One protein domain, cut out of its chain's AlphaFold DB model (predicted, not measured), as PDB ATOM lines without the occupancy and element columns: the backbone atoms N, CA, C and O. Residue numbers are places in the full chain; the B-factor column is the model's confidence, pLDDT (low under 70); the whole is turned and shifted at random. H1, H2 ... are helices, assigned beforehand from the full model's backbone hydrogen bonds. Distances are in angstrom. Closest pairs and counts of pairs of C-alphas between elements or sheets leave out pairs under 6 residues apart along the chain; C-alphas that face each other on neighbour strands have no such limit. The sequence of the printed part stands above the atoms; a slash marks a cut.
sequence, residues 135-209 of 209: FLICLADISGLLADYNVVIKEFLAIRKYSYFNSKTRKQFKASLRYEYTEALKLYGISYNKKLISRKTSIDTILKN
ATOM      1  N   PHE A 135     -16.722 -40.225   9.882       94.44
ATOM      2  CA  PHE A 135     -16.291 -41.318   9.019       94.44
ATOM      3  C   PHE A 135     -16.094 -40.883   7.560       94.44
ATOM      4  O   PHE A 135     -15.073 -41.213   6.956       94.44
ATOM      5  N   LEU A 136     -17.006 -40.074   7.003       93.38
ATOM      6  CA  LEU A 136     -16.839 -39.507   5.657       93.38
ATOM      7  C   LEU A 136     -15.645 -38.546   5.593       93.38
ATOM      8  O   LEU A 136     -14.891 -38.570   4.621       93.38
ATOM      9  N   ILE A 137     -15.425 -37.749   6.645       94.19
ATOM     10  CA  ILE A 137     -14.241 -36.883   6.761       94.19
ATOM     11  C   ILE A 137     -12.956 -37.727   6.793       94.19
ATOM     12  O   ILE A 137     -11.987 -37.391   6.117       94.19
ATOM     13  N   CYS A 138     -12.943 -38.846   7.521       95.19
ATOM     14  CA  CYS A 138     -11.802 -39.763   7.567       95.19
ATOM     15  C   CYS A 138     -11.509 -40.368   6.195       95.19
ATOM     16  O   CYS A 138     -10.358 -40.399   5.769       95.19
ATOM     17  N   LEU A 139     -12.541 -40.829   5.487       95.25
ATOM     18  CA  LEU A 139     -12.383 -41.365   4.138       95.25
ATOM     19  C   LEU A 139     -11.851 -40.309   3.165       95.25
ATOM     20  O   LEU A 139     -10.994 -40.621   2.338       95.25
ATOM     21  N   ALA A 140     -12.306 -39.064   3.288       94.75
ATOM     22  CA  ALA A 140     -11.806 -37.953   2.489       94.75
ATOM     23  C   ALA A 140     -10.340 -37.619   2.806       94.75
ATOM     24  O   ALA A 140      -9.559 -37.405   1.883       94.75
ATOM     25  N   ASP A 141      -9.951 -37.628   4.084       95.19
ATOM     26  CA  ASP A 141      -8.560 -37.446   4.524       95.19
ATOM     27  C   ASP A 141      -7.645 -38.527   3.942       95.19
ATOM     28  O   ASP A 141      -6.629 -38.225   3.323       95.19
ATOM     29  N   ILE A 142      -8.043 -39.794   4.086       95.00
ATOM     30  CA  ILE A 142      -7.296 -40.949   3.577       95.00
ATOM     31  C   ILE A 142      -7.177 -40.904   2.046       95.00
ATOM     32  O   ILE A 142      -6.139 -41.267   1.501       95.00
ATOM     33  N   SER A 143      -8.219 -40.429   1.361       93.19
ATOM     34  CA  SER A 143      -8.252 -40.315  -0.102       93.19
ATOM     35  C   SER A 143      -7.557 -39.059  -0.641       93.19
ATOM     36  O   SER A 143      -7.557 -38.855  -1.852       93.19
ATOM     37  N   GLY A 144      -7.007 -38.195   0.220       93.19
ATOM     38  CA  GLY A 144      -6.364 -36.943  -0.197       93.19
ATOM     39  C   GLY A 144      -7.331 -35.882  -0.739       93.19
ATOM     40  O   GLY A 144      -6.916 -34.998  -1.480       93.19
ATOM     41  N   LEU A 145      -8.618 -35.961  -0.389       93.50
ATOM     42  CA  LEU A 145      -9.660 -35.026  -0.836       93.50
ATOM     43  C   LEU A 145      -9.784 -33.785   0.060       93.50
ATOM     44  O   LEU A 145     -10.509 -32.849  -0.279       93.50
ATOM     45  N   LEU A 146      -9.118 -33.777   1.217       93.00
ATOM     46  CA  LEU A 146      -9.100 -32.638   2.133       93.00
ATOM     47  C   LEU A 146      -7.818 -31.830   1.946       93.00
ATOM     48  O   LEU A 146      -6.725 -32.383   2.027       93.00
ATOM     49  N   ALA A 147      -7.957 -30.514   1.775       89.31
ATOM     50  CA  ALA A 147      -6.812 -29.606   1.718       89.31
ATOM     51  C   ALA A 147      -6.072 -29.533   3.067       89.31
ATOM     52  O   ALA A 147      -4.847 -29.611   3.108       89.31
ATOM     53  N   ASP A 148      -6.818 -29.428   4.173       91.94
ATOM     54  CA  ASP A 148      -6.275 -29.471   5.533       91.94
ATOM     55  C   ASP A 148      -7.254 -30.169   6.484       91.94
ATOM     56  O   ASP A 148      -8.310 -29.644   6.840       91.94
ATOM     57  N   TYR A 149      -6.880 -31.363   6.936       92.81
ATOM     58  CA  TYR A 149      -7.668 -32.147   7.882       92.81
ATOM     59  C   TYR A 149      -7.903 -31.428   9.220       92.81
ATOM     60  O   TYR A 149      -9.004 -31.497   9.761       92.81
ATOM     61  N   ASN A 150      -6.903 -30.735   9.774       92.69
ATOM     62  CA  ASN A 150      -7.026 -30.124  11.100       92.69
ATOM     63  C   ASN A 150      -8.055 -28.992  11.088       92.69
ATOM     64  O   ASN A 150      -8.854 -28.886  12.020       92.69
ATOM     65  N   VAL A 151      -8.073 -28.191  10.021       93.25
ATOM     66  CA  VAL A 151      -9.076 -27.136   9.824       93.25
ATOM     67  C   VAL A 151     -10.483 -27.735   9.785       93.25
ATOM     68  O   VAL A 151     -11.359 -27.294  10.532       93.25
ATOM     69  N   VAL A 152     -10.683 -28.797   9.003       93.44
ATOM     70  CA  VAL A 152     -11.980 -29.484   8.895       93.44
ATOM     71  C   VAL A 152     -12.430 -30.045  10.246       93.44
ATOM     72  O   VAL A 152     -13.590 -29.893  10.629       93.44
ATOM     73  N   ILE A 153     -11.516 -30.652  11.011       94.00
ATOM     74  CA  ILE A 153     -11.842 -31.175  12.342       94.00
ATOM     75  C   ILE A 153     -12.197 -30.058  13.319       94.00
ATOM     76  O   ILE A 153     -13.138 -30.225  14.092       94.00
ATOM     77  N   LYS A 154     -11.516 -28.908  13.287       93.25
ATOM     78  CA  LYS A 154     -11.898 -27.759  14.122       93.25
ATOM     79  C   LYS A 154     -13.324 -27.288  13.816       93.25
ATOM     80  O   LYS A 154     -14.093 -27.076  14.754       93.25
ATOM     81  N   GLU A 155     -13.700 -27.182  12.539       93.19
ATOM     82  CA  GLU A 155     -15.075 -26.829  12.148       93.19
ATOM     83  C   GLU A 155     -16.086 -27.877  12.629       93.19
ATOM     84  O   GLU A 155     -17.090 -27.533  13.256       93.19
ATOM     85  N   PHE A 156     -15.792 -29.160  12.412       93.31
ATOM     86  CA  PHE A 156     -16.627 -30.271  12.871       93.31
ATOM     87  C   PHE A 156     -16.848 -30.239  14.394       93.31
ATOM     88  O   PHE A 156     -17.983 -30.335  14.864       93.31
ATOM     89  N   LEU A 157     -15.784 -30.032  15.177       93.00
ATOM     90  CA  LEU A 157     -15.851 -29.932  16.638       93.00
ATOM     91  C   LEU A 157     -16.655 -28.712  17.110       93.00
ATOM     92  O   LEU A 157     -17.357 -28.799  18.122       93.00
ATOM     93  N   ALA A 158     -16.567 -27.591  16.389       92.06
ATOM     94  CA  ALA A 158     -17.343 -26.391  16.676       92.06
ATOM     95  C   ALA A 158     -18.844 -26.625  16.436       92.06
ATOM     96  O   ALA A 158     -19.653 -26.314  17.311       92.06
ATOM     97  N   ILE A 159     -19.213 -27.252  15.310       91.19
ATOM     98  CA  ILE A 159     -20.607 -27.630  15.002       91.19
ATOM     99  C   ILE A 159     -21.151 -28.582  16.071       91.19
ATOM    100  O   ILE A 159     -22.263 -28.400  16.566       91.19
ATOM    101  N   ARG A 160     -20.329 -29.549  16.497       88.69
ATOM    102  CA  ARG A 160     -20.647 -30.484  17.583       88.69
ATOM    103  C   ARG A 160     -20.714 -29.856  18.970       88.69
ATOM    104  O   ARG A 160     -21.080 -30.558  19.911       88.69
ATOM    105  N   LYS A 161     -20.367 -28.572  19.123       91.06
ATOM    106  CA  LYS A 161     -20.321 -27.882  20.419       91.06
ATOM    107  C   LYS A 161     -19.420 -28.616  21.426       91.06
ATOM    108  O   LYS A 161     -19.715 -28.667  22.619       91.06
ATOM    109  N   TYR A 162     -18.293 -29.162  20.954       90.56
ATOM    110  CA  TYR A 162     -17.378 -29.983  21.758       90.56
ATOM    111  C   TYR A 162     -16.859 -29.265  23.018       90.56
ATOM    112  O   TYR A 162     -16.630 -29.899  24.051       90.56
ATOM    113  N   SER A 163     -16.712 -27.936  22.975       89.50
ATOM    114  CA  SER A 163     -16.320 -27.119  24.133       89.50
ATOM    115  C   SER A 163     -17.240 -27.322  25.344       89.50
ATOM    116  O   SER A 163     -16.753 -27.342  26.474       89.50
ATOM    117  N   TYR A 164     -18.531 -27.577  25.112       91.50
ATOM    118  CA  TYR A 164     -19.545 -27.787  26.147       91.50
ATOM    119  C   TYR A 164     -19.625 -29.235  26.646       91.50
ATOM    120  O   TYR A 164     -20.384 -29.537  27.567       91.50
ATOM    121  N   PHE A 165     -18.860 -30.161  26.062       91.75
ATOM    122  CA  PHE A 165     -18.883 -31.551  26.500       91.75
ATOM    123  C   PHE A 165     -18.221 -31.685  27.869       91.75
ATOM    124  O   PHE A 165     -17.093 -31.232  28.074       91.75
ATOM    125  N   ASN A 166     -18.884 -32.394  28.780       93.19
ATOM    126  CA  ASN A 166     -18.273 -32.841  30.028       93.19
ATOM    127  C   ASN A 166     -17.212 -33.934  29.777       93.19
ATOM    128  O   ASN A 166     -17.141 -34.532  28.698       93.19
ATOM    129  N   SER A 167     -16.402 -34.245  30.791       91.69
ATOM    130  CA  SER A 167     -15.288 -35.201  30.680       91.69
ATOM    131  C   SER A 167     -15.707 -36.595  30.192       91.69
ATOM    132  O   SER A 167     -15.007 -37.194  29.373       91.69
ATOM    133  N   LYS A 168     -16.866 -37.103  30.641       92.19
ATOM    134  CA  LYS A 168     -17.400 -38.410  30.218       92.19
ATOM    135  C   LYS A 168     -17.727 -38.414  28.722       92.19
ATOM    136  O   LYS A 168     -17.268 -39.297  27.998       92.19
ATOM    137  N   THR A 169     -18.441 -37.390  28.263       89.25
ATOM    138  CA  THR A 169     -18.850 -37.226  26.860       89.25
ATOM    139  C   THR A 169     -17.632 -37.049  25.956       89.25
ATOM    140  O   THR A 169     -17.534 -37.699  24.921       89.25
ATOM    141  N   ARG A 170     -16.630 -36.261  26.379       90.62
ATOM    142  CA  ARG A 170     -15.363 -36.111  25.640       90.62
ATOM    143  C   ARG A 170     -14.632 -37.441  25.467       90.62
ATOM    144  O   ARG A 170     -14.130 -37.717  24.381       90.62
ATOM    145  N   LYS A 171     -14.571 -38.273  26.514       90.25
ATOM    146  CA  LYS A 171     -13.924 -39.596  26.449       90.25
ATOM    147  C   LYS A 171     -14.636 -40.520  25.458       90.25
ATOM    148  O   LYS A 171     -13.968 -41.135  24.631       90.25
ATOM    149  N   GLN A 172     -15.966 -40.590  25.525       88.75
ATOM    150  CA  GLN A 172     -16.780 -41.392  24.602       88.75
ATOM    151  C   GLN A 172     -16.625 -40.908  23.159       88.75
ATOM    152  O   GLN A 172     -16.360 -41.704  22.263       88.75
ATOM    153  N   PHE A 173     -16.681 -39.595  22.949       89.38
ATOM    154  CA  PHE A 173     -16.513 -38.993  21.635       89.38
ATOM    155  C   PHE A 173     -15.126 -39.276  21.040       89.38
ATOM    156  O   PHE A 173     -15.035 -39.778  19.925       89.38
ATOM    157  N   LYS A 174     -14.039 -39.072  21.804       91.06
ATOM    158  CA  LYS A 174     -12.667 -39.422  21.376       91.06
ATOM    159  C   LYS A 174     -12.539 -40.904  20.999       91.06
ATOM    160  O   LYS A 174     -11.835 -41.225  20.043       91.06
ATOM    161  N   ALA A 175     -13.192 -41.802  21.738       91.12
ATOM    162  CA  ALA A 175     -13.212 -43.226  21.408       91.12
ATOM    163  C   ALA A 175     -13.946 -43.494  20.082       91.12
ATOM    164  O   ALA A 175     -13.425 -44.245  19.260       91.12
ATOM    165  N   SER A 176     -15.077 -42.820  19.844       89.94
ATOM    166  CA  SER A 176     -15.823 -42.884  18.578       89.94
ATOM    167  C   SER A 176     -14.972 -42.426  17.394       89.94
ATOM    168  O   SER A 176     -14.846 -43.156  16.418       89.94
ATOM    169  N   LEU A 177     -14.279 -41.283  17.509       93.38
ATOM    170  CA  LEU A 177     -13.383 -40.805  16.445       93.38
ATOM    171  C   LEU A 177     -12.287 -41.834  16.121       93.38
ATOM    172  O   LEU A 177     -12.000 -42.129  14.965       93.38
ATOM    173  N   ARG A 178     -11.672 -42.436  17.146       95.19
ATOM    174  CA  ARG A 178     -10.657 -43.485  16.940       95.19
ATOM    175  C   ARG A 178     -11.218 -44.706  16.233       95.19
ATOM    176  O   ARG A 178     -10.533 -45.263  15.374       95.19
ATOM    177  N   TYR A 179     -12.418 -45.123  16.615       93.94
ATOM    178  CA  TYR A 179     -13.108 -46.239  15.990       93.94
ATOM    179  C   TYR A 179     -13.384 -45.943  14.513       93.94
ATOM    180  O   TYR A 179     -12.900 -46.677  13.658       93.94
ATOM    181  N   GLU A 180     -14.035 -44.825  14.198       94.38
ATOM    182  CA  GLU A 180     -14.402 -44.484  12.820       94.38
ATOM    183  C   GLU A 180     -13.190 -44.280  11.909       94.38
ATOM    184  O   GLU A 180     -13.181 -44.786  10.790       94.38
ATOM    185  N   TYR A 181     -12.121 -43.631  12.387       96.19
ATOM    186  CA  TYR A 181     -10.893 -43.495  11.595       96.19
ATOM    187  C   TYR A 181     -10.250 -44.869  11.328       96.19
ATOM    188  O   TYR A 181      -9.731 -45.129  10.243       96.19
ATOM    189  N   THR A 182     -10.302 -45.779  12.306       96.06
ATOM    190  CA  THR A 182      -9.809 -47.156  12.139       96.06
ATOM    191  C   THR A 182     -10.640 -47.923  11.115       96.06
ATOM    192  O   THR A 182     -10.078 -48.607  10.262       96.06
ATOM    193  N   GLU A 183     -11.964 -47.801  11.174       94.75
ATOM    194  CA  GLU A 183     -12.867 -48.426  10.208       94.75
ATOM    195  C   GLU A 183     -12.673 -47.843   8.805       94.75
ATOM    196  O   GLU A 183     -12.664 -48.598   7.837       94.75
ATOM    197  N   ALA A 184     -12.413 -46.538   8.683       95.50
ATOM    198  CA  ALA A 184     -12.120 -45.896   7.404       95.50
ATOM    199  C   ALA A 184     -10.809 -46.417   6.791       95.50
ATOM    200  O   ALA A 184     -10.767 -46.721   5.601       95.50
ATOM    201  N   LEU A 185      -9.757 -46.605   7.601       95.19
ATOM    202  CA  LEU A 185      -8.501 -47.225   7.153       95.19
ATOM    203  C   LEU A 185      -8.714 -48.665   6.679       95.19
ATOM    204  O   LEU A 185      -8.248 -49.019   5.597       95.19
ATOM    205  N   LYS A 186      -9.451 -49.477   7.453       94.06
ATOM    206  CA  LYS A 186      -9.792 -50.856   7.067       94.06
ATOM    207  C   LYS A 186     -10.568 -50.889   5.758       94.06
ATOM    208  O   LYS A 186     -10.247 -51.687   4.885       94.06
ATOM    209  N   LEU A 187     -11.560 -50.007   5.621       93.56
ATOM    210  CA  LEU A 187     -12.355 -49.864   4.412       93.56
ATOM    211  C   LEU A 187     -11.447 -49.504   3.222       93.56
ATOM    212  O   LEU A 187     -11.548 -50.094   2.156       93.56
ATOM    213  N   TYR A 188     -10.476 -48.615   3.408       91.06
ATOM    214  CA  TYR A 188      -9.526 -48.263   2.352       91.06
ATOM    215  C   TYR A 188      -8.444 -49.329   2.079       91.06
ATOM    216  O   TYR A 188      -7.640 -49.162   1.165       91.06
ATOM    217  N   GLY A 189      -8.400 -50.424   2.847       92.38
ATOM    218  CA  GLY A 189      -7.371 -51.462   2.731       92.38
ATOM    219  C   GLY A 189      -6.014 -51.070   3.329       92.38
ATOM    220  O   GLY A 189      -5.003 -51.697   3.023       92.38
ATOM    221  N   ILE A 190      -5.967 -50.042   4.181       92.44
ATOM    222  CA  ILE A 190      -4.744 -49.581   4.844       92.44
ATOM    223  C   ILE A 190      -4.610 -50.261   6.207       92.44
ATOM    224  O   ILE A 190      -5.536 -50.274   7.022       92.44
ATOM    225  N   SER A 191      -3.422 -50.798   6.492       91.44
ATOM    226  CA  SER A 191      -3.130 -51.434   7.775       91.44
ATOM    227  C   SER A 191      -3.216 -50.451   8.947       91.44
ATOM    228  O   SER A 191      -2.821 -49.287   8.860       91.44
ATOM    229  N   TYR A 192      -3.689 -50.947  10.090       91.88
ATOM    230  CA  TYR A 192      -3.790 -50.163  11.316       91.88
ATOM    231  C   TYR A 192      -2.425 -49.600  11.748       91.88
ATOM    232  O   TYR A 192      -1.474 -50.344  11.984       91.88
ATOM    233  N   ASN A 193      -2.351 -48.278  11.937       92.69
ATOM    234  CA  ASN A 193      -1.174 -47.595  12.469       92.69
ATOM    235  C   ASN A 193      -1.544 -46.765  13.707       92.69
ATOM    236  O   ASN A 193      -2.149 -45.694  13.614       92.69
ATOM    237  N   LYS A 194      -1.116 -47.236  14.886       92.75
ATOM    238  CA  LYS A 194      -1.410 -46.593  16.178       92.75
ATOM    239  C   LYS A 194      -0.921 -45.142  16.250       92.75
ATOM    240  O   LYS A 194      -1.622 -44.307  16.819       92.75
ATOM    241  N   LYS A 195       0.265 -44.837  15.705       93.38
ATOM    242  CA  LYS A 195       0.842 -43.481  15.739       93.38
ATOM    243  C   LYS A 195       0.016 -42.524  14.881       93.38
ATOM    244  O   LYS A 195      -0.330 -41.443  15.350       93.38
ATOM    245  N   LEU A 196      -0.344 -42.948  13.667       92.69
ATOM    246  CA  LEU A 196      -1.187 -42.170  12.760       92.69
ATOM    247  C   LEU A 196      -2.543 -41.854  13.396       92.69
ATOM    248  O   LEU A 196      -2.914 -40.688  13.474       92.69
ATOM    249  N   ILE A 197      -3.238 -42.878  13.899       93.12
ATOM    250  CA  ILE A 197      -4.572 -42.723  14.493       93.12
ATOM    251  C   ILE A 197      -4.503 -41.806  15.709       93.12
ATOM    252  O   ILE A 197      -5.267 -40.854  15.803       93.12
ATOM    253  N   SER A 198      -3.543 -42.016  16.615       92.25
ATOM    254  CA  SER A 198      -3.380 -41.126  17.768       92.25
ATOM    255  C   SER A 198      -3.120 -39.679  17.371       92.25
ATOM    256  O   SER A 198      -3.702 -38.794  17.987       92.25
ATOM    257  N   ARG A 199      -2.324 -39.422  16.327       91.31
ATOM    258  CA  ARG A 199      -2.124 -38.065  15.804       91.31
ATOM    259  C   ARG A 199      -3.419 -37.481  15.233       91.31
ATOM    260  O   ARG A 199      -3.768 -36.355  15.565       91.31
ATOM    261  N   LYS A 200      -4.136 -38.245  14.404       92.69
ATOM    262  CA  LYS A 200      -5.346 -37.799  13.690       92.69
ATOM    263  C   LYS A 200      -6.574 -37.639  14.588       92.69
ATOM    264  O   LYS A 200      -7.478 -36.890  14.241       92.69
ATOM    265  N   THR A 201      -6.606 -38.287  15.751       92.50
ATOM    266  CA  THR A 201      -7.738 -38.207  16.690       92.50
ATOM    267  C   THR A 201      -7.391 -37.501  18.003       92.50
ATOM    268  O   THR A 201      -8.179 -37.547  18.950       92.50
ATOM    269  N   SER A 202      -6.203 -36.897  18.123       90.69
ATOM    270  CA  SER A 202      -5.825 -36.137  19.320       90.69
ATOM    271  C   SER A 202      -6.477 -34.756  19.292       90.69
ATOM    272  O   SER A 202      -5.863 -33.776  18.879       90.69
ATOM    273  N   ILE A 203      -7.732 -34.677  19.743       88.62
ATOM    274  CA  ILE A 203      -8.516 -33.429  19.727       88.62
ATOM    275  C   ILE A 203      -7.765 -32.276  20.408       88.62
ATOM    276  O   ILE A 203      -7.723 -31.175  19.876       88.62
ATOM    277  N   ASP A 204      -7.130 -32.523  21.555       81.25
ATOM    278  CA  ASP A 204      -6.468 -31.455  22.316       81.25
ATOM    279  C   ASP A 204      -5.227 -30.912  21.583       81.25
ATOM    280  O   ASP A 204      -4.864 -29.755  21.759       81.25
ATOM    281  N   THR A 205      -4.585 -31.732  20.743       83.75
ATOM    282  CA  THR A 205      -3.499 -31.293  19.854       83.75
ATOM    283  C   THR A 205      -4.057 -30.528  18.660       83.75
ATOM    284  O   THR A 205      -3.541 -29.471  18.318       83.75
ATOM    285  N   ILE A 206      -5.134 -31.035  18.057       86.44
ATOM    286  CA  ILE A 206      -5.788 -30.423  16.892       86.44
ATOM    287  C   ILE A 206      -6.357 -29.044  17.233       86.44
ATOM    288  O   ILE A 206      -6.329 -28.152  16.403       86.44
ATOM    289  N   LEU A 207      -6.858 -28.834  18.451       86.25
ATOM    290  CA  LEU A 207      -7.369 -27.526  18.867       86.25
ATOM    291  C   LEU A 207      -6.258 -26.497  19.145       86.25
ATOM    292  O   LEU A 207      -6.548 -25.304  19.147       86.25
ATOM    293  N   LYS A 208      -5.014 -26.935  19.388       83.31
ATOM    294  CA  LYS A 208      -3.865 -26.054  19.672       83.31
ATOM    295  C   LYS A 208      -3.114 -25.599  18.419       83.31
ATOM    296  O   LYS A 208      -2.554 -24.509  18.440       83.31
ATOM    297  N   ASN A 209      -3.082 -26.440  17.384       66.31
ATOM    298  CA  ASN A 209      -2.440 -26.176  16.091       66.31
ATOM    299  C   ASN A 209      -3.490 -25.686  15.114       66.31
ATOM    300  O   ASN A 209      -3.498 -24.527  14.667       66.31
TER     301      ASN A 209
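AT A GLANCE: This is residues 135 to 209 of the 209 residues of an uncharacterized protein of Bacteroidetes bacterium GWA2_30_7 (UniProt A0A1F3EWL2). One long helix, H3, runs along one side of the domain, and four shorter helices make a rough ring with it. H1 crosses the later half of H3, H2 lies on the far side of the ring from H3, and H4 and the tiny H5 close the gap between H3 and H2. The printed part has 75 residues with five named helices, in the order H1 to H5, and no named strand; the class is all helix. It is compact, with a radius of gyration of the C-alphas of 12.1 A and spans of 35 by 25 by 19 A.

HOW THE PARTS SIT: H1, residues 135 to 142, touches H3, residues 167 to 187, through residues 177 to 185 of H3 alone. Their closest C-alphas, of Phe 135 and Glu 180, are 5.3 A apart, at a steep tilt of 56 degrees, the same way. H1 is close to but not clearly touching H2, residues 149 to 159; the closest C-alphas, of Asp 141 and Tyr 149, are 6.3 A apart. H2 and H3 are apart. H4, residues 194 to 200, touches residues 178 to 182 of H3 alone, closest at the C-alphas of Arg 178 and Ile 197, 6.6 A. H5, residues 203 to 206, only just touches H2, with 3 pairs of C-alphas within 8 A, the closest those of Asn 150 and Ile 206, 5.9 A. In H1, H2, H3 and H4 every O i to N i+4 pair is within hydrogen-bond range; H5 is too short for such a pair.

IN THESE COORDINATES: H1 begins at C-alpha 135, (-16.291, -41.318, 9.019). H2 is 15.4 A long. H3 is 30.2 A long, from C-alpha 167 at (-15.288, -35.201, 30.680). H5 ends at C-alpha 206, (-5.788, -30.423, 16.892).

THE WHOLE: The farthest C-alphas, of Tyr 164 and Gly 189, are 35.5 A apart. The printed part has no cut and no long link. Residue 209, the chain's last, is under 70 in pLDDT.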